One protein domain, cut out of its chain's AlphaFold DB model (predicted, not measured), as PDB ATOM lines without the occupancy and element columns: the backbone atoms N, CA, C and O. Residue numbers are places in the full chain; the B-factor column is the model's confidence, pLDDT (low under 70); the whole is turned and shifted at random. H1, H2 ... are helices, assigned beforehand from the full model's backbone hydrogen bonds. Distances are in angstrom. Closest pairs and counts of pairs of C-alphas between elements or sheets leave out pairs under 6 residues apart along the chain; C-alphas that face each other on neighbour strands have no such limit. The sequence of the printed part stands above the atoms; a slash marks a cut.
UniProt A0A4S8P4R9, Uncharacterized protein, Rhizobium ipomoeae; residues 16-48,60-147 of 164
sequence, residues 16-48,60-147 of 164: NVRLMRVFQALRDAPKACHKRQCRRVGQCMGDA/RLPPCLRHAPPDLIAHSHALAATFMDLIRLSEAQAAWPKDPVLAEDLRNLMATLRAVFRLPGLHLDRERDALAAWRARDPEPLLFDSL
ATOM      1  N   ASN A  16     141.999 144.671 180.074       69.31
ATOM      2  CA  ASN A  16     143.319 144.148 179.702       69.31
ATOM      3  C   ASN A  16     144.053 143.502 180.889       69.31
ATOM      4  O   ASN A  16     144.589 142.406 180.757       69.31
ATOM      5  N   VAL A  17     144.023 144.121 182.073       70.44
ATOM      6  CA  VAL A  17     144.672 143.566 183.272       70.44
ATOM      7  C   VAL A  17     143.964 142.287 183.728       70.44
ATOM      8  O   VAL A  17     144.619 141.294 184.062       70.44
ATOM      9  N   ARG A  18     142.627 142.260 183.678       74.94
ATOM     10  CA  ARG A  18     141.845 141.054 183.982       74.94
ATOM     11  C   ARG A  18     142.112 139.926 182.974       74.94
ATOM     12  O   ARG A  18     142.275 138.780 183.390       74.94
ATOM     13  N   LEU A  19     142.260 140.238 181.686       73.00
ATOM     14  CA  LEU A  19     142.644 139.279 180.640       73.00
ATOM     15  C   LEU A  19     144.050 138.718 180.851       73.00
ATOM     16  O   LEU A  19     144.245 137.508 180.773       73.00
ATOM     17  N   MET A  20     145.024 139.556 181.210       71.19
ATOM     18  CA  MET A  20     146.365 139.076 181.558       71.19
ATOM     19  C   MET A  20     146.333 138.072 182.717       71.19
ATOM     20  O   MET A  20     147.071 137.086 182.695       71.19
ATOM     21  N   ARG A  21     145.462 138.275 183.719       70.25
ATOM     22  CA  ARG A  21     145.274 137.305 184.813       70.25
ATOM     23  C   ARG A  21     144.673 135.988 184.320       70.25
ATOM     24  O   ARG A  21     145.108 134.944 184.803       70.25
ATOM     25  N   VAL A  22     143.727 136.017 183.370       69.12
ATOM     26  CA  VAL A  22     143.207 134.799 182.712       69.12
ATOM     27  C   VAL A  22     144.355 134.052 182.037       69.12
ATOM     28  O   VAL A  22     144.590 132.884 182.339       69.12
ATOM     29  N   PHE A  23     145.123 134.730 181.185       67.81
ATOM     30  CA  PHE A  23     146.202 134.094 180.431       67.81
ATOM     31  C   PHE A  23     147.325 133.557 181.310       67.81
ATOM     32  O   PHE A  23     147.862 132.485 181.044       67.81
ATOM     33  N   GLN A  24     147.660 134.248 182.395       65.31
ATOM     34  CA  GLN A  24     148.637 133.735 183.347       65.31
ATOM     35  C   GLN A  24     148.119 132.553 184.166       65.31
ATOM     36  O   GLN A  24     148.893 131.635 184.430       65.31
ATOM     37  N   ALA A  25     146.837 132.536 184.545       61.28
ATOM     38  CA  ALA A  25     146.238 131.363 185.177       61.28
ATOM     39  C   ALA A  25     146.300 130.140 184.247       61.28
ATOM     40  O   ALA A  25     146.633 129.050 184.700       61.28
ATOM     41  N   LEU A  26     146.080 130.335 182.941       62.00
ATOM     42  CA  LEU A  26     146.237 129.285 181.930       62.00
ATOM     43  C   LEU A  26     147.696 128.822 181.761       62.00
ATOM     44  O   LEU A  26     147.930 127.665 181.427       62.00
ATOM     45  N   ARG A  27     148.678 129.695 182.024       63.22
ATOM     46  CA  ARG A  27     150.124 129.398 181.952       63.22
ATOM     47  C   ARG A  27     150.731 128.902 183.276       63.22
ATOM     48  O   ARG A  27     151.950 128.895 183.405       63.22
ATOM     49  N   ASP A  28     149.925 128.541 184.281       62.03
ATOM     50  CA  ASP A  28     150.386 128.084 185.610       62.03
ATOM     51  C   ASP A  28     151.274 129.083 186.396       62.03
ATOM     52  O   ASP A  28     151.760 128.787 187.492       62.03
ATOM     53  N   ALA A  29     151.430 130.312 185.901       61.91
ATOM     54  CA  ALA A  29     152.292 131.338 186.480       61.91
ATOM     55  C   ALA A  29     151.957 131.724 187.942       61.91
ATOM     56  O   ALA A  29     152.883 132.020 188.706       61.91
ATOM     57  N   PRO A  30     150.695 131.653 188.426       62.53
ATOM     58  CA  PRO A  30     150.385 131.853 189.843       62.53
ATOM     59  C   PRO A  30     151.133 130.917 190.804       62.53
ATOM     60  O   PRO A  30     151.318 131.292 191.963       62.53
ATOM     61  N   LYS A  31     151.608 129.745 190.348       66.56
ATOM     62  CA  LYS A  31     152.435 128.822 191.151       66.56
ATOM     63  C   LYS A  31     153.825 129.392 191.456       66.56
ATOM     64  O   LYS A  31     154.358 129.121 192.528       66.56
ATOM     65  N   ALA A  32     154.366 130.221 190.563       65.75
ATOM     66  CA  ALA A  32     155.656 130.894 190.724       65.75
ATOM     67  C   ALA A  32     155.554 132.239 191.475       65.75
ATOM     68  O   ALA A  32     156.564 132.878 191.765       65.75
ATOM     69  N   CYS A  33     154.343 132.695 191.823       69.25
ATOM     70  CA  CYS A  33     154.144 133.966 192.520       69.25
ATOM     71  C   CYS A  33     154.664 133.906 193.967       69.25
ATOM     72  O   CYS A  33     154.381 132.951 194.691       69.25
ATOM     73  N   HIS A  34     155.332 134.964 194.446       70.81
ATOM     74  CA  HIS A  34     155.830 135.048 195.829       70.81
ATOM     75  C   HIS A  34     154.707 135.091 196.888       70.81
ATOM     76  O   HIS A  34     154.918 134.688 198.034       70.81
ATOM     77  N   LYS A  35     153.478 135.482 196.520       72.06
ATOM     78  CA  LYS A  35     152.322 135.484 197.429       72.06
ATOM     79  C   LYS A  35     151.734 134.084 197.616       72.06
ATOM     80  O   LYS A  35     151.257 133.463 196.668       72.06
ATOM     81  N   ARG A  36     151.658 133.624 198.872       75.62
ATOM     82  CA  ARG A  36     151.103 132.303 199.237       75.62
ATOM     83  C   ARG A  36     149.664 132.096 198.758       75.62
ATOM     84  O   ARG A  36     149.330 131.002 198.311       75.62
ATOM     85  N   GLN A  37     148.816 133.123 198.843       71.00
ATOM     86  CA  GLN A  37     147.411 133.019 198.441       71.00
ATOM     87  C   GLN A  37     147.261 132.771 196.934       71.00
ATOM     88  O   GLN A  37     146.463 131.921 196.548       71.00
ATOM     89  N   CYS A  38     148.082 133.423 196.101       73.06
ATOM     90  CA  CYS A  38     148.091 133.191 194.656       73.06
ATOM     91  C   CYS A  38     148.471 131.744 194.322       73.06
ATOM     92  O   CYS A  38     147.777 131.091 193.544       73.06
ATOM     93  N   ARG A  39     149.515 131.214 194.980       76.50
ATOM     94  CA  ARG A  39     149.936 129.813 194.813       76.50
ATOM     95  C   ARG A  39     148.848 128.827 195.237       76.50
ATOM     96  O   ARG A  39     148.609 127.848 194.544       76.50
ATOM     97  N   ARG A  40     148.174 129.086 196.365       75.12
ATOM     98  CA  ARG A  40     147.130 128.202 196.916       75.12
ATOM     99  C   ARG A  40     145.881 128.135 196.037       75.12
ATOM    100  O   ARG A  40     145.290 127.070 195.922       75.12
ATOM    101  N   VAL A  41     145.459 129.269 195.479       71.75
ATOM    102  CA  VAL A  41     144.230 129.369 194.669       71.75
ATOM    103  C   VAL A  41     144.507 129.072 193.190       71.75
ATOM    104  O   VAL A  41     143.574 128.828 192.434       71.75
ATOM    105  N   GLY A  42     145.776 129.062 192.768       67.94
ATOM    106  CA  GLY A  42     146.149 128.901 191.359       67.94
ATOM    107  C   GLY A  42     145.777 130.119 190.513       67.94
ATOM    108  O   GLY A  42     145.680 130.026 189.296       67.94
ATOM    109  N   GLN A  43     145.553 131.268 191.152       67.25
ATOM    110  CA  GLN A  43     145.072 132.475 190.499       67.25
ATOM    111  C   GLN A  43     145.762 133.706 191.079       67.25
ATOM    112  O   GLN A  43     145.945 133.814 192.292       67.25
ATOM    113  N   CYS A  44     146.145 134.656 190.224       66.62
ATOM    114  CA  CYS A  44     146.727 135.897 190.711       66.62
ATOM    115  C   CYS A  44     145.662 136.814 191.325       66.62
ATOM    116  O   CYS A  44     144.769 137.303 190.631       66.62
ATOM    117  N   MET A  45     145.802 137.081 192.624       65.00
ATOM    118  CA  MET A  45     144.913 137.972 193.378       65.00
ATOM    119  C   MET A  45     145.327 139.450 193.282       65.00
ATOM    120  O   MET A  45     144.513 140.330 193.536       65.00
ATOM    121  N   GLY A  46     146.557 139.733 192.839       58.81
ATOM    122  CA  GLY A  46     147.123 141.081 192.787       58.81
ATOM    123  C   GLY A  46     147.355 141.703 194.164       58.81
ATOM    124  O   GLY A  46     147.365 141.004 195.180       58.81
ATOM    125  N   ASP A  47     147.653 142.998 194.193       53.03
ATOM    126  CA  ASP A  47     147.547 143.821 195.402       53.03
ATOM    127  C   ASP A  47     146.145 144.429 195.468       53.03
ATOM    128  O   ASP A  47     145.543 144.705 194.429       53.03
ATOM    129  N   ALA A  48     145.626 144.641 196.681       47.78
ATOM    130  CA  ALA A  48     144.468 145.506 196.862       47.78
ATOM    131  C   ALA A  48     144.883 146.917 196.423       47.78
ATOM    132  O   ALA A  48     145.814 147.490 196.991       47.78
ATOM    133  N   ARG A  60     151.724 149.559 187.301       53.16
ATOM    134  CA  ARG A  60     150.792 148.885 188.227       53.16
ATOM    135  C   ARG A  60     150.339 147.511 187.738       53.16
ATOM    136  O   ARG A  60     149.255 147.057 188.097       53.16
ATOM    137  N   LEU A  61     151.160 146.815 186.951       55.44
ATOM    138  CA  LEU A  61     150.930 145.388 186.765       55.44
ATOM    139  C   LEU A  61     150.984 144.706 188.149       55.44
ATOM    140  O   LEU A  61     151.948 144.918 188.892       55.44
ATOM    141  N   PRO A  62     149.962 143.906 188.518       58.59
ATOM    142  CA  PRO A  62     149.987 143.072 189.710       58.59
ATOM    143  C   PRO A  62     151.328 142.342 189.837       58.59
ATOM    144  O   PRO A  62     151.912 141.994 188.812       58.59
ATOM    145  N   PRO A  63     151.830 142.024 191.041       60.78
ATOM    146  CA  PRO A  63     153.178 141.466 191.174       60.78
ATOM    147  C   PRO A  63     153.435 140.176 190.376       60.78
ATOM    148  O   PRO A  63     154.566 139.900 189.998       60.78
ATOM    149  N   CYS A  64     152.391 139.399 190.079       59.34
ATOM    150  CA  CYS A  64     152.458 138.235 189.185       59.34
ATOM    151  C   CYS A  64     152.641 138.599 187.696       59.34
ATOM    152  O   CYS A  64     153.191 137.819 186.930       59.34
ATOM    153  N   LEU A  65     152.179 139.781 187.286       65.25
ATOM    154  CA  LEU A  65     152.213 140.290 185.919       65.25
ATOM    155  C   LEU A  65     153.429 141.190 185.656       65.25
ATOM    156  O   LEU A  65     153.711 141.477 184.502       65.25
ATOM    157  N   ARG A  66     154.180 141.602 186.688       68.50
ATOM    158  CA  ARG A  66     155.352 142.491 186.543       68.50
ATOM    159  C   ARG A  66     156.442 141.923 185.624       68.50
ATOM    160  O   ARG A  66     157.145 142.687 184.977       68.50
ATOM    161  N   HIS A  67     156.559 140.599 185.562       65.81
ATOM    162  CA  HIS A  67     157.498 139.889 184.686       65.81
ATOM    163  C   HIS A  67     156.788 139.199 183.515       65.81
ATOM    164  O   HIS A  67     157.329 138.260 182.935       65.81
ATOM    165  N   ALA A  68     155.553 139.607 183.196       67.31
ATOM    166  CA  ALA A  68     154.878 139.115 182.007       67.31
ATOM    167  C   ALA A  68     155.740 139.437 180.777       67.31
ATOM    168  O   ALA A  68     156.235 140.561 180.665       67.31
ATOM    169  N   PRO A  69     155.936 138.471 179.870       70.62
ATOM    170  CA  PRO A  69     156.747 138.715 178.695       70.62
ATOM    171  C   PRO A  69     156.039 139.737 177.776       70.62
ATOM    172  O   PRO A  69     154.804 139.834 177.802       70.62
ATOM    173  N   PRO A  70     156.787 140.552 177.004       70.94
ATOM    174  CA  PRO A  70     156.209 141.654 176.228       70.94
ATOM    175  C   PRO A  70     155.142 141.222 175.215       70.94
ATOM    176  O   PRO A  70     154.173 141.947 175.001       70.94
ATOM    177  N   ASP A  71     155.281 140.027 174.640       74.62
ATOM    178  CA  ASP A  71     154.302 139.398 173.746       74.62
ATOM    179  C   ASP A  71     152.948 139.195 174.437       74.62
ATOM    180  O   ASP A  71     151.904 139.508 173.870       74.62
ATOM    181  N   LEU A  72     152.953 138.734 175.692       73.00
ATOM    182  CA  LEU A  72     151.738 138.537 176.476       73.00
ATOM    183  C   LEU A  72     151.063 139.873 176.797       73.00
ATOM    184  O   LEU A  72     149.836 139.974 176.751       73.00
ATOM    185  N   ILE A  73     151.860 140.895 177.117       71.12
ATOM    186  CA  ILE A  73     151.358 142.250 177.356       71.12
ATOM    187  C   ILE A  73     150.695 142.769 176.073       71.12
ATOM    188  O   ILE A  73     149.513 143.115 176.105       71.12
ATOM    189  N   ALA A  74     151.396 142.737 174.939       72.56
ATOM    190  CA  ALA A  74     150.874 143.186 173.647       72.56
ATOM    191  C   ALA A  74     149.601 142.426 173.237       72.56
ATOM    192  O   ALA A  74     148.596 143.047 172.890       72.56
ATOM    193  N   HIS A  75     149.602 141.098 173.363       77.25
ATOM    194  CA  HIS A  75     148.442 140.263 173.061       77.25
ATOM    195  C   HIS A  75     147.233 140.613 173.942       77.25
ATOM    196  O   HIS A  75     146.115 140.733 173.447       77.25
ATOM    197  N   SER A  76     147.449 140.845 175.241       76.56
ATOM    198  CA  SER A  76     146.367 141.229 176.155       76.56
ATOM    199  C   SER A  76     145.769 142.600 175.839       76.56
ATOM    200  O   SER A  76     144.561 142.787 175.988       76.56
ATOM    201  N   HIS A  77     146.591 143.546 175.377       76.38
ATOM    202  CA  HIS A  77     146.128 144.854 174.928       76.38
ATOM    203  C   HIS A  77     145.305 144.743 173.647       76.38
ATOM    204  O   HIS A  77     144.213 145.308 173.588       76.38
ATOM    205  N   ALA A  78     145.792 143.984 172.662       80.19
ATOM    206  CA  ALA A  78     145.073 143.753 171.415       80.19
ATOM    207  C   ALA A  78     143.703 143.116 171.678       80.19
ATOM    208  O   ALA A  78     142.683 143.626 171.225       80.19
ATOM    209  N   LEU A  79     143.660 142.068 172.502       82.69
ATOM    210  CA  LEU A  79     142.404 141.397 172.809       82.69
ATOM    211  C   LEU A  79     141.447 142.282 173.624       82.69
ATOM    212  O   LEU A  79     140.239 142.253 173.403       82.69
ATOM    213  N   ALA A  80     141.962 143.098 174.548       83.25
ATOM    214  CA  ALA A  80     141.134 144.065 175.265       83.25
ATOM    215  C   ALA A  80     140.486 145.083 174.318       83.25
ATOM    216  O   ALA A  80     139.324 145.425 174.523       83.25
ATOM    217  N   ALA A  81     141.202 145.535 173.283       83.19
ATOM    218  CA  ALA A  81     140.630 146.393 172.250       83.19
ATOM    219  C   ALA A  81     139.496 145.673 171.498       83.19
ATOM    220  O   ALA A  81     138.398 146.214 171.413       83.19
ATOM    221  N   THR A  82     139.700 144.413 171.094       88.38
ATOM    222  CA  THR A  82     138.652 143.592 170.460       88.38
ATOM    223  C   THR A  82     137.398 143.459 171.331       88.38
ATOM    224  O   THR A  82     136.276 143.538 170.836       88.38
ATOM    225  N   PHE A  83     137.552 143.295 172.647       88.38
ATOM    226  CA  PHE A  83     136.399 143.273 173.549       88.38
ATOM    227  C   PHE A  83     135.693 144.614 173.672       88.38
ATOM    228  O   PHE A  83     134.469 144.647 173.785       88.38
ATOM    229  N   MET A  84     136.444 145.713 173.674       87.25
ATOM    230  CA  MET A  84     135.847 147.045 173.678       87.25
ATOM    231  C   MET A  84     135.027 147.283 172.407       87.25
ATOM    232  O   MET A  84     133.933 147.839 172.501       87.25
ATOM    233  N   ASP A  85     135.488 146.787 171.259       89.56
ATOM    234  CA  ASP A  85     134.716 146.815 170.017       89.56
ATOM    235  C   ASP A  85     133.454 145.950 170.119       89.56
ATOM    236  O   ASP A  85     132.368 146.413 169.774       89.56
ATOM    237  N   LEU A  86     133.548 144.738 170.680       91.06
ATOM    238  CA  LEU A  86     132.387 143.874 170.941       91.06
ATOM    239  C   LEU A  86     131.334 144.570 171.815       91.06
ATOM    240  O   LEU A  86     130.137 144.484 171.525       91.06
ATOM    241  N   ILE A  87     131.765 145.256 172.878       89.00
ATOM    242  CA  ILE A  87     130.884 146.009 173.782       89.00
ATOM    243  C   ILE A  87     130.214 147.151 173.020       89.00
ATOM    244  O   ILE A  87     128.988 147.246 173.021       89.00
ATOM    245  N   ARG A  88     130.998 147.958 172.298       91.81
ATOM    246  CA  ARG A  88     130.490 149.088 171.514       91.81
ATOM    247  C   ARG A  88     129.487 148.647 170.448       91.81
ATOM    248  O   ARG A  88     128.454 149.285 170.272       91.81
ATOM    249  N   LEU A  89     129.771 147.555 169.739       93.12
ATOM    250  CA  LEU A  89     128.861 146.995 168.738       93.12
ATOM    251  C   LEU A  89     127.570 146.478 169.382       93.12
ATOM    252  O   LEU A  89     126.497 146.630 168.799       93.12
ATOM    253  N   SER A  90     127.644 145.929 170.597       93.25
ATOM    254  CA  SER A  90     126.446 145.548 171.345       93.25
ATOM    255  C   SER A  90     125.574 146.749 171.708       93.25
ATOM    256  O   SER A  90     124.357 146.687 171.540       93.25
ATOM    257  N   GLU A  91     126.189 147.817 172.225       91.19
ATOM    258  CA  GLU A  91     125.520 149.070 172.605       91.19
ATOM    259  C   GLU A  91     124.870 149.738 171.387       91.19
ATOM    260  O   GLU A  91     123.741 150.220 171.465       91.19
ATOM    261  N   ALA A  92     125.543 149.680 170.236       93.50
ATOM    262  CA  ALA A  92     125.014 150.117 168.946       93.50
ATOM    263  C   ALA A  92     123.950 149.170 168.358       93.50
ATOM    264  O   ALA A  92     123.470 149.411 167.253       93.50
ATOM    265  N   GLN A  93     123.594 148.094 169.069       92.38
ATOM    266  CA  GLN A  93     122.628 147.082 168.637       92.38
ATOM    267  C   GLN A  93     122.953 146.498 167.256       92.38
ATOM    268  O   GLN A  93     122.059 146.246 166.446       92.38
ATOM    269  N   ALA A  94     124.240 146.280 166.982       93.00
ATOM    270  CA  ALA A  94     124.674 145.663 165.740       93.00
ATOM    271  C   ALA A  94     123.976 144.309 165.532       93.00
ATOM    272  O   ALA A  94     123.750 143.541 166.475       93.00
ATOM    273  N   ALA A  95     123.627 144.025 164.278       93.38
ATOM    274  CA  ALA A  95     123.012 142.761 163.908       93.38
ATOM    275  C   ALA A  95     123.961 141.588 164.185       93.38
ATOM    276  O   ALA A  95     125.184 141.719 164.102       93.38
ATOM    277  N   TRP A  96     123.380 140.422 164.473       93.88
ATOM    278  CA  TRP A  96     124.147 139.188 164.574       93.88
ATOM    279  C   TRP A  96     124.837 138.876 163.229       93.88
ATOM    280  O   TRP A  96     124.191 139.013 162.181       93.88
ATOM    281  N   PRO A  97     126.121 138.466 163.220       94.00
ATOM    282  CA  PRO A  97     126.821 138.130 161.985       94.00
ATOM    283  C   PRO A  97     126.118 137.001 161.222       94.00
ATOM    284  O   PRO A  97     125.805 135.958 161.789       94.00
ATOM    285  N   LYS A  98     125.880 137.203 159.921       93.06
ATOM    286  CA  LYS A  98     125.319 136.160 159.039       93.06
ATOM    287  C   LYS A  98     126.369 135.148 158.584       93.06
ATOM    288  O   LYS A  98     126.019 134.025 158.241       93.06
ATOM    289  N   ASP A  99     127.629 135.570 158.541       94.94
ATOM    290  CA  ASP A  99     128.758 134.697 158.238       94.94
ATOM    291  C   ASP A  99     128.975 133.727 159.415       94.94
ATOM    292  O   ASP A  99     129.169 134.196 160.545       94.94
ATOM    293  N   PRO A 100     128.936 132.400 159.185       90.25
ATOM    294  CA  PRO A 100     129.110 131.412 160.245       90.25
ATOM    295  C   PRO A 100     130.466 131.519 160.952       90.25
ATOM    296  O   PRO A 100     130.516 131.302 162.161       90.25
ATOM    297  N   VAL A 101     131.538 131.899 160.246       91.12
ATOM    298  CA  VAL A 101     132.880 132.033 160.838       91.12
ATOM    299  C   VAL A 101     132.902 133.208 161.814       91.12
ATOM    300  O   VAL A 101     133.288 133.056 162.970       91.12
ATOM    301  N   LEU A 102     132.385 134.365 161.395       90.75
ATOM    302  CA  LEU A 102     132.296 135.546 162.261       90.75
ATOM    303  C   LEU A 102     131.340 135.334 163.443       90.75
ATOM    304  O   LEU A 102     131.559 135.882 164.525       90.75
ATOM    305  N   ALA A 103     130.277 134.546 163.258       91.19
ATOM    306  CA  ALA A 103     129.372 134.173 164.340       91.19
ATOM    307  C   ALA A 103     130.065 133.270 165.374       91.19
ATOM    308  O   ALA A 103     129.884 133.460 166.577       91.19
ATOM    309  N   GLU A 104     130.874 132.305 164.931       89.44
ATOM    310  CA  GLU A 104     131.680 131.461 165.818       89.44
ATOM    311  C   GLU A 104     132.742 132.276 166.569       89.44
ATOM    312  O   GLU A 104     132.849 132.164 167.794       89.44
ATOM    313  N   ASP A 105     133.455 133.167 165.879       89.56
ATOM    314  CA  ASP A 105     134.432 134.071 166.493       89.56
ATOM    315  C   ASP A 105     133.794 134.962 167.565       89.56
ATOM    316  O   ASP A 105     134.331 135.106 168.669       89.56
ATOM    317  N   LEU A 106     132.604 135.507 167.292       92.00
ATOM    318  CA  LEU A 106     131.848 136.284 168.270       92.00
ATOM    319  C   LEU A 106     131.477 135.438 169.497       92.00
ATOM    320  O   LEU A 106     131.667 135.893 170.629       92.00
ATOM    321  N   ARG A 107     131.015 134.194 169.311       91.44
ATOM    322  CA  ARG A 107     130.722 133.278 170.430       91.44
ATOM    323  C   ARG A 107     131.976 132.961 171.248       91.44
ATOM    324  O   ARG A 107     131.915 132.971 172.481       91.44
ATOM    325  N   ASN A 108     133.117 132.745 170.595       86.88
ATOM    326  CA  ASN A 108     134.406 132.494 171.247       86.88
ATOM    327  C   ASN A 108     134.887 133.703 172.065       86.88
ATOM    328  O   ASN A 108     135.330 133.555 173.214       86.88
ATOM    329  N   LEU A 109     134.737 134.913 171.521       88.06
ATOM    330  CA  LEU A 109     134.996 136.154 172.248       88.06
ATOM    331  C   LEU A 109     134.069 136.261 173.462       88.06
ATOM    332  O   LEU A 109     134.545 136.369 174.593       88.06
ATOM    333  N   MET A 110     132.754 136.134 173.276       89.75
ATOM    334  CA  MET A 110     131.789 136.154 174.378       89.75
ATOM    335  C   MET A 110     132.136 135.127 175.471       89.75
ATOM    336  O   MET A 110     131.991 135.414 176.663       89.75
ATOM    337  N   ALA A 111     132.624 133.937 175.103       85.44
ATOM    338  CA  ALA A 111     132.956 132.880 176.058       85.44
ATOM    339  C   ALA A 111     134.203 133.238 176.870       85.44
ATOM    340  O   ALA A 111     134.251 133.018 178.084       85.44
ATOM    341  N   THR A 112     135.176 133.874 176.221       82.06
ATOM    342  CA  THR A 112     136.366 134.423 176.873       82.06
ATOM    343  C   THR A 112     135.994 135.558 177.835       82.06
ATOM    344  O   THR A 112     136.445 135.556 178.982       82.06
ATOM    345  N   LEU A 113     135.098 136.472 177.443       84.75
ATOM    346  CA  LEU A 113     134.593 137.523 178.337       84.75
ATOM    347  C   LEU A 113     133.833 136.930 179.537       84.75
ATOM    348  O   LEU A 113     134.032 137.344 180.680       84.75
ATOM    349  N   ARG A 114     133.032 135.879 179.316       84.44
ATOM    350  CA  ARG A 114     132.377 135.110 180.388       84.44
ATOM    351  C   ARG A 114     133.386 134.491 181.357       84.44
ATOM    352  O   ARG A 114     133.148 134.491 182.565       84.44
ATOM    353  N   ALA A 115     134.510 133.979 180.859       77.44
ATOM    354  CA  ALA A 115     135.580 133.460 181.704       77.44
ATOM    355  C   ALA A 115     136.231 134.565 182.553       77.44
ATOM    356  O   ALA A 115     136.505 134.335 183.734       77.44
ATOM    357  N   VAL A 116     136.401 135.774 182.001       77.81
ATOM    358  CA  VAL A 116     136.888 136.941 182.754       77.81
ATOM    359  C   VAL A 116     135.968 137.255 183.936       77.81
ATOM    360  O   VAL A 116     136.473 137.409 185.046       77.81
ATOM    361  N   PHE A 117     134.640 137.268 183.753       75.12
ATOM    362  CA  PHE A 117     133.667 137.524 184.835       75.12
ATOM    363  C   PHE A 117     133.714 136.538 185.999       75.12
ATOM    364  O   PHE A 117     133.169 136.805 187.067       75.12
ATOM    365  N   ARG A 118     134.334 135.374 185.811       71.69
ATOM    366  CA  ARG A 118     134.485 134.408 186.897       71.69
ATOM    367  C   ARG A 118     135.633 134.776 187.819       71.69
ATOM    368  O   ARG A 118     135.641 134.295 188.949       71.69
ATOM    369  N   LEU A 119     136.608 135.561 187.369       67.88
ATOM    370  CA  LEU A 119     137.752 135.945 188.188       67.88
ATOM    371  C   LEU A 119     137.319 136.916 189.302       67.88
ATOM    372  O   LEU A 119     136.401 137.699 189.098       67.88
ATOM    373  N   PRO A 120     137.951 136.875 190.488       57.84
ATOM    374  CA  PRO A 120     137.690 137.871 191.512       57.84
ATOM    375  C   PRO A 120     138.172 139.237 191.017       57.84
ATOM    376  O   PRO A 120     139.300 139.370 190.541       57.84
ATOM    377  N   GLY A 121     137.316 140.240 191.147       59.88
ATOM    378  CA  GLY A 121     137.571 141.597 190.693       59.88
ATOM    379  C   GLY A 121     136.262 142.356 190.536       59.88
ATOM    380  O   GLY A 121     135.182 141.768 190.524       59.88
ATOM    381  N   LEU A 122     136.358 143.676 190.443       64.38
ATOM    382  CA  LEU A 122     135.222 144.502 190.062       64.38
ATOM    383  C   LEU A 122     135.131 144.522 188.544       64.38
ATOM    384  O   LEU A 122     136.123 144.773 187.858       64.38
ATOM    385  N   HIS A 123     133.937 144.237 188.045       72.25
ATOM    386  CA  HIS A 123     133.631 144.238 186.626       72.25
ATOM    387  C   HIS A 123     132.701 145.405 186.321       72.25
ATOM    388  O   HIS A 123     131.869 145.754 187.154       72.25
ATOM    389  N   LEU A 124     132.848 145.992 185.137       77.00
ATOM    390  CA  LEU A 124     131.961 147.063 184.699       77.00
ATOM    391  C   LEU A 124     130.619 146.469 184.261       77.00
ATOM    392  O   LEU A 124     130.604 145.483 183.521       77.00
ATOM    393  N   ASP A 125     129.509 147.092 184.657       80.31
ATOM    394  CA  ASP A 125     128.166 146.612 184.298       80.31
ATOM    395  C   ASP A 125     127.957 146.583 182.779       80.31
ATOM    396  O   ASP A 125     127.486 145.577 182.254       80.31
ATOM    397  N   ARG A 126     128.487 147.576 182.047       81.69
ATOM    398  CA  ARG A 126     128.444 147.607 180.572       81.69
ATOM    399  C   ARG A 126     129.000 146.346 179.903       81.69
ATOM    400  O   ARG A 126     128.547 145.950 178.837       81.69
ATOM    401  N   GLU A 127     129.996 145.699 180.512       86.00
ATOM    402  CA  GLU A 127     130.573 144.470 179.961       86.00
ATOM    403  C   GLU A 127     129.580 143.310 180.108       86.00
ATOM    404  O   GLU A 127     129.495 142.437 179.242       86.00
ATOM    405  N   ARG A 128     128.850 143.274 181.233       84.62
ATOM    406  CA  ARG A 128     127.847 142.247 181.532       84.62
ATOM    407  C   ARG A 128     126.624 142.445 180.647       84.62
ATOM    408  O   ARG A 128     126.125 141.470 180.089       84.62
ATOM    409  N   ASP A 129     126.206 143.692 180.480       88.25
ATOM    410  CA  ASP A 129     125.081 144.073 179.633       88.25
ATOM    411  C   ASP A 129     125.373 143.759 178.166       88.25
ATOM    412  O   ASP A 129     124.533 143.171 177.487       88.25
ATOM    413  N   ALA A 130     126.591 144.034 177.689       90.44
ATOM    414  CA  ALA A 130     127.012 143.648 176.346       90.44
ATOM    415  C   ALA A 130     126.960 142.129 176.129       90.44
ATOM    416  O   ALA A 130     126.456 141.666 175.105       90.44
ATOM    417  N   LEU A 131     127.438 141.337 177.098       90.00
ATOM    418  CA  LEU A 131     127.373 139.877 177.018       90.00
ATOM    419  C   LEU A 131     125.922 139.374 176.980       90.00
ATOM    420  O   LEU A 131     125.598 138.487 176.188       90.00
ATOM    421  N   ALA A 132     125.048 139.936 177.819       90.69
ATOM    422  CA  ALA A 132     123.633 139.581 177.859       90.69
ATOM    423  C   ALA A 132     122.910 139.960 176.558       90.69
ATOM    424  O   ALA A 132     122.165 139.147 176.010       90.69
ATOM    425  N   ALA A 133     123.171 141.156 176.030       93.12
ATOM    426  CA  ALA A 133     122.565 141.655 174.803       93.12
ATOM    427  C   ALA A 133     122.995 140.847 173.572       93.12
ATOM    428  O   ALA A 133     122.150 140.495 172.751       93.12
ATOM    429  N   TRP A 134     124.276 140.485 173.458       94.25
ATOM    430  CA  TRP A 134     124.718 139.580 172.397       94.25
ATOM    431  C   TRP A 134     124.090 138.197 172.520       94.25
ATOM    432  O   TRP A 134     123.569 137.682 171.538       94.25
ATOM    433  N   ARG A 135     124.057 137.625 173.727       90.94
ATOM    434  CA  ARG A 135     123.427 136.322 173.972       90.94
ATOM    435  C   ARG A 135     121.942 136.312 173.602       90.94
ATOM    436  O   ARG A 135     121.468 135.319 173.071       90.94
ATOM    437  N   ALA A 136     121.216 137.396 173.872       91.56
ATOM    438  CA  ALA A 136     119.802 137.518 173.514       91.56
ATOM    439  C   ALA A 136     119.564 137.560 171.995       91.56
ATOM    440  O   ALA A 136     118.473 137.225 171.540       91.56
ATOM    441  N   ARG A 137     120.573 137.974 171.217       93.62
ATOM    442  CA  ARG A 137     120.531 138.041 169.751       93.62
ATOM    443  C   ARG A 137     121.165 136.826 169.064       93.62
ATOM    444  O   ARG A 137     121.078 136.740 167.844       93.62
ATOM    445  N   ASP A 138     121.802 135.922 169.812       92.19
ATOM    446  CA  ASP A 138     122.388 134.701 169.255       92.19
ATOM    447  C   ASP A 138     121.261 133.778 168.763       92.19
ATOM    448  O   ASP A 138     120.411 133.390 169.569       92.19
ATOM    449  N   PRO A 139     121.226 133.406 167.470       91.25
ATOM    450  CA  PRO A 139     120.242 132.459 166.956       91.25
ATOM    451  C   PRO A 139     120.406 131.047 167.542       91.25
ATOM    452  O   PRO A 139     119.455 130.270 167.525       91.25
ATOM    453  N   GLU A 140     121.581 130.708 168.082       89.50
ATOM    454  CA  GLU A 140     121.887 129.387 168.643       89.50
ATOM    455  C   GLU A 140     122.552 129.503 170.028       89.50
ATOM    456  O   GLU A 140     123.712 129.120 170.219       89.50
ATOM    457  N   PRO A 141     121.822 129.976 171.053       82.94
ATOM    458  CA  PRO A 141     122.401 130.275 172.365       82.94
ATOM    459  C   PRO A 141     122.945 129.031 173.088       82.94
ATOM    460  O   PRO A 141     123.800 129.140 173.968       82.94
ATOM    461  N   LEU A 142     122.482 127.835 172.709       82.12
ATOM    462  CA  LEU A 142     122.962 126.566 173.258       82.12
ATOM    463  C   LEU A 142     124.415 126.266 172.858       82.12
ATOM    464  O   LEU A 142     125.144 125.672 173.655       82.12
ATOM    465  N   LEU A 143     124.861 126.708 171.674       76.06
ATOM    466  CA  LEU A 143     126.260 126.570 171.254       76.06
ATOM    467  C   LEU A 143     127.183 127.408 172.140       76.06
ATOM    468  O   LEU A 143     128.254 126.965 172.540       76.06
ATOM    469  N   PHE A 144     126.750 128.606 172.522       73.44
ATOM    470  CA  PHE A 144     127.495 129.440 173.457       73.44
ATOM    471  C   PHE A 144     127.596 128.820 174.868       73.44
ATOM    472  O   PHE A 144     128.606 128.954 175.575       73.44
ATOM    473  N   ASP A 145     126.548 128.129 175.313       74.38
ATOM    474  CA  ASP A 145     126.531 127.467 176.618       74.38
ATOM    475  C   ASP A 145     127.400 126.216 176.685       74.38
ATOM    476  O   ASP A 145     127.962 125.939 177.750       74.38
ATOM    477  N   SER A 146     127.564 125.513 175.565       69.81
ATOM    478  CA  SER A 146     128.394 124.312 175.471       69.81
ATOM    479  C   SER A 146     129.895 124.605 175.367       69.81
ATOM    480  O   SER A 146     130.700 123.710 175.638       69.81
ATOM    481  N   LEU A 147     130.291 125.845 175.040       67.88
ATOM    482  CA  LEU A 147     131.703 126.217 174.944       67.88
ATOM    483  C   LEU A 147     132.450 125.942 176.263       67.88
ATOM    484  O   LEU A 147     131.977 126.337 177.342       67.88
TER     485      LEU A 147
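What this domain is: This is residues 16 to 48 and 60 to 147 of the 164 residues of an uncharacterized protein of Rhizobium ipomoeae (UniProt A0A4S8P4R9). A long helix, H4, has H1 packed on its residues 72 to 80 and H6 on its residues 86 to 91, while H5 bridges H1 and H6. H7 packs on H5, away from H4, and the short helices H2 and H3 make a small head at one far end. The printed part has 121 residues with seven named helices, H1 to H7 in order, and no named strand: all helix. It is compact, with a radius of gyration of the C-alphas of 15.8 A, yet elongated, spanning 47 by 25 by 25 A.

Where its parts are: H1, residues 16 to 26, begins at C-alpha 16 (143.319, 144.148, 179.702) and is 15.3 A long. H2 is residues 29 to 32 and H3 residues 36 to 41. H4, residues 70 to 91, is 31.8 A long, H5, residues 100 to 116, 24.4 A, and H6, residues 125 to 137, 18.5 A. H7, residues 141 to 146, ends at C-alpha 146 (128.394, 124.312, 175.471).

How they stand to each other: H5 is the hub, touching H1, H6 and H7. H5 and H6 form a helical hairpin and only just touch, with 3 pairs of C-alphas within 8 A, the closest Met 110 and Leu 131 at 6.4 A. H4 touches H1, closest C-alphas Asn 16 and Ala 80 at 4.9 A, at a steep tilt of 60 degrees, opposite ways. H2 and H3 touch only at the corner, closest C-alphas Lys 31 and Arg 39 at 4.5 A. Every O i to N i+4 pair is within hydrogen-bond range in H1, H3, H4, H5, H6 and H7; H2 is too short for one.

The domain as a whole: The C-alphas farthest apart, Arg 36 and Lys 98, are 47.9 A apart. Residues 49 to 59 are not printed; C-alphas 48 and 60 are 11.2 A apart. Mean pLDDT of the printed part is 77.7, with 35 residues under 70, among them residues 22 to 33 and 60 to 68.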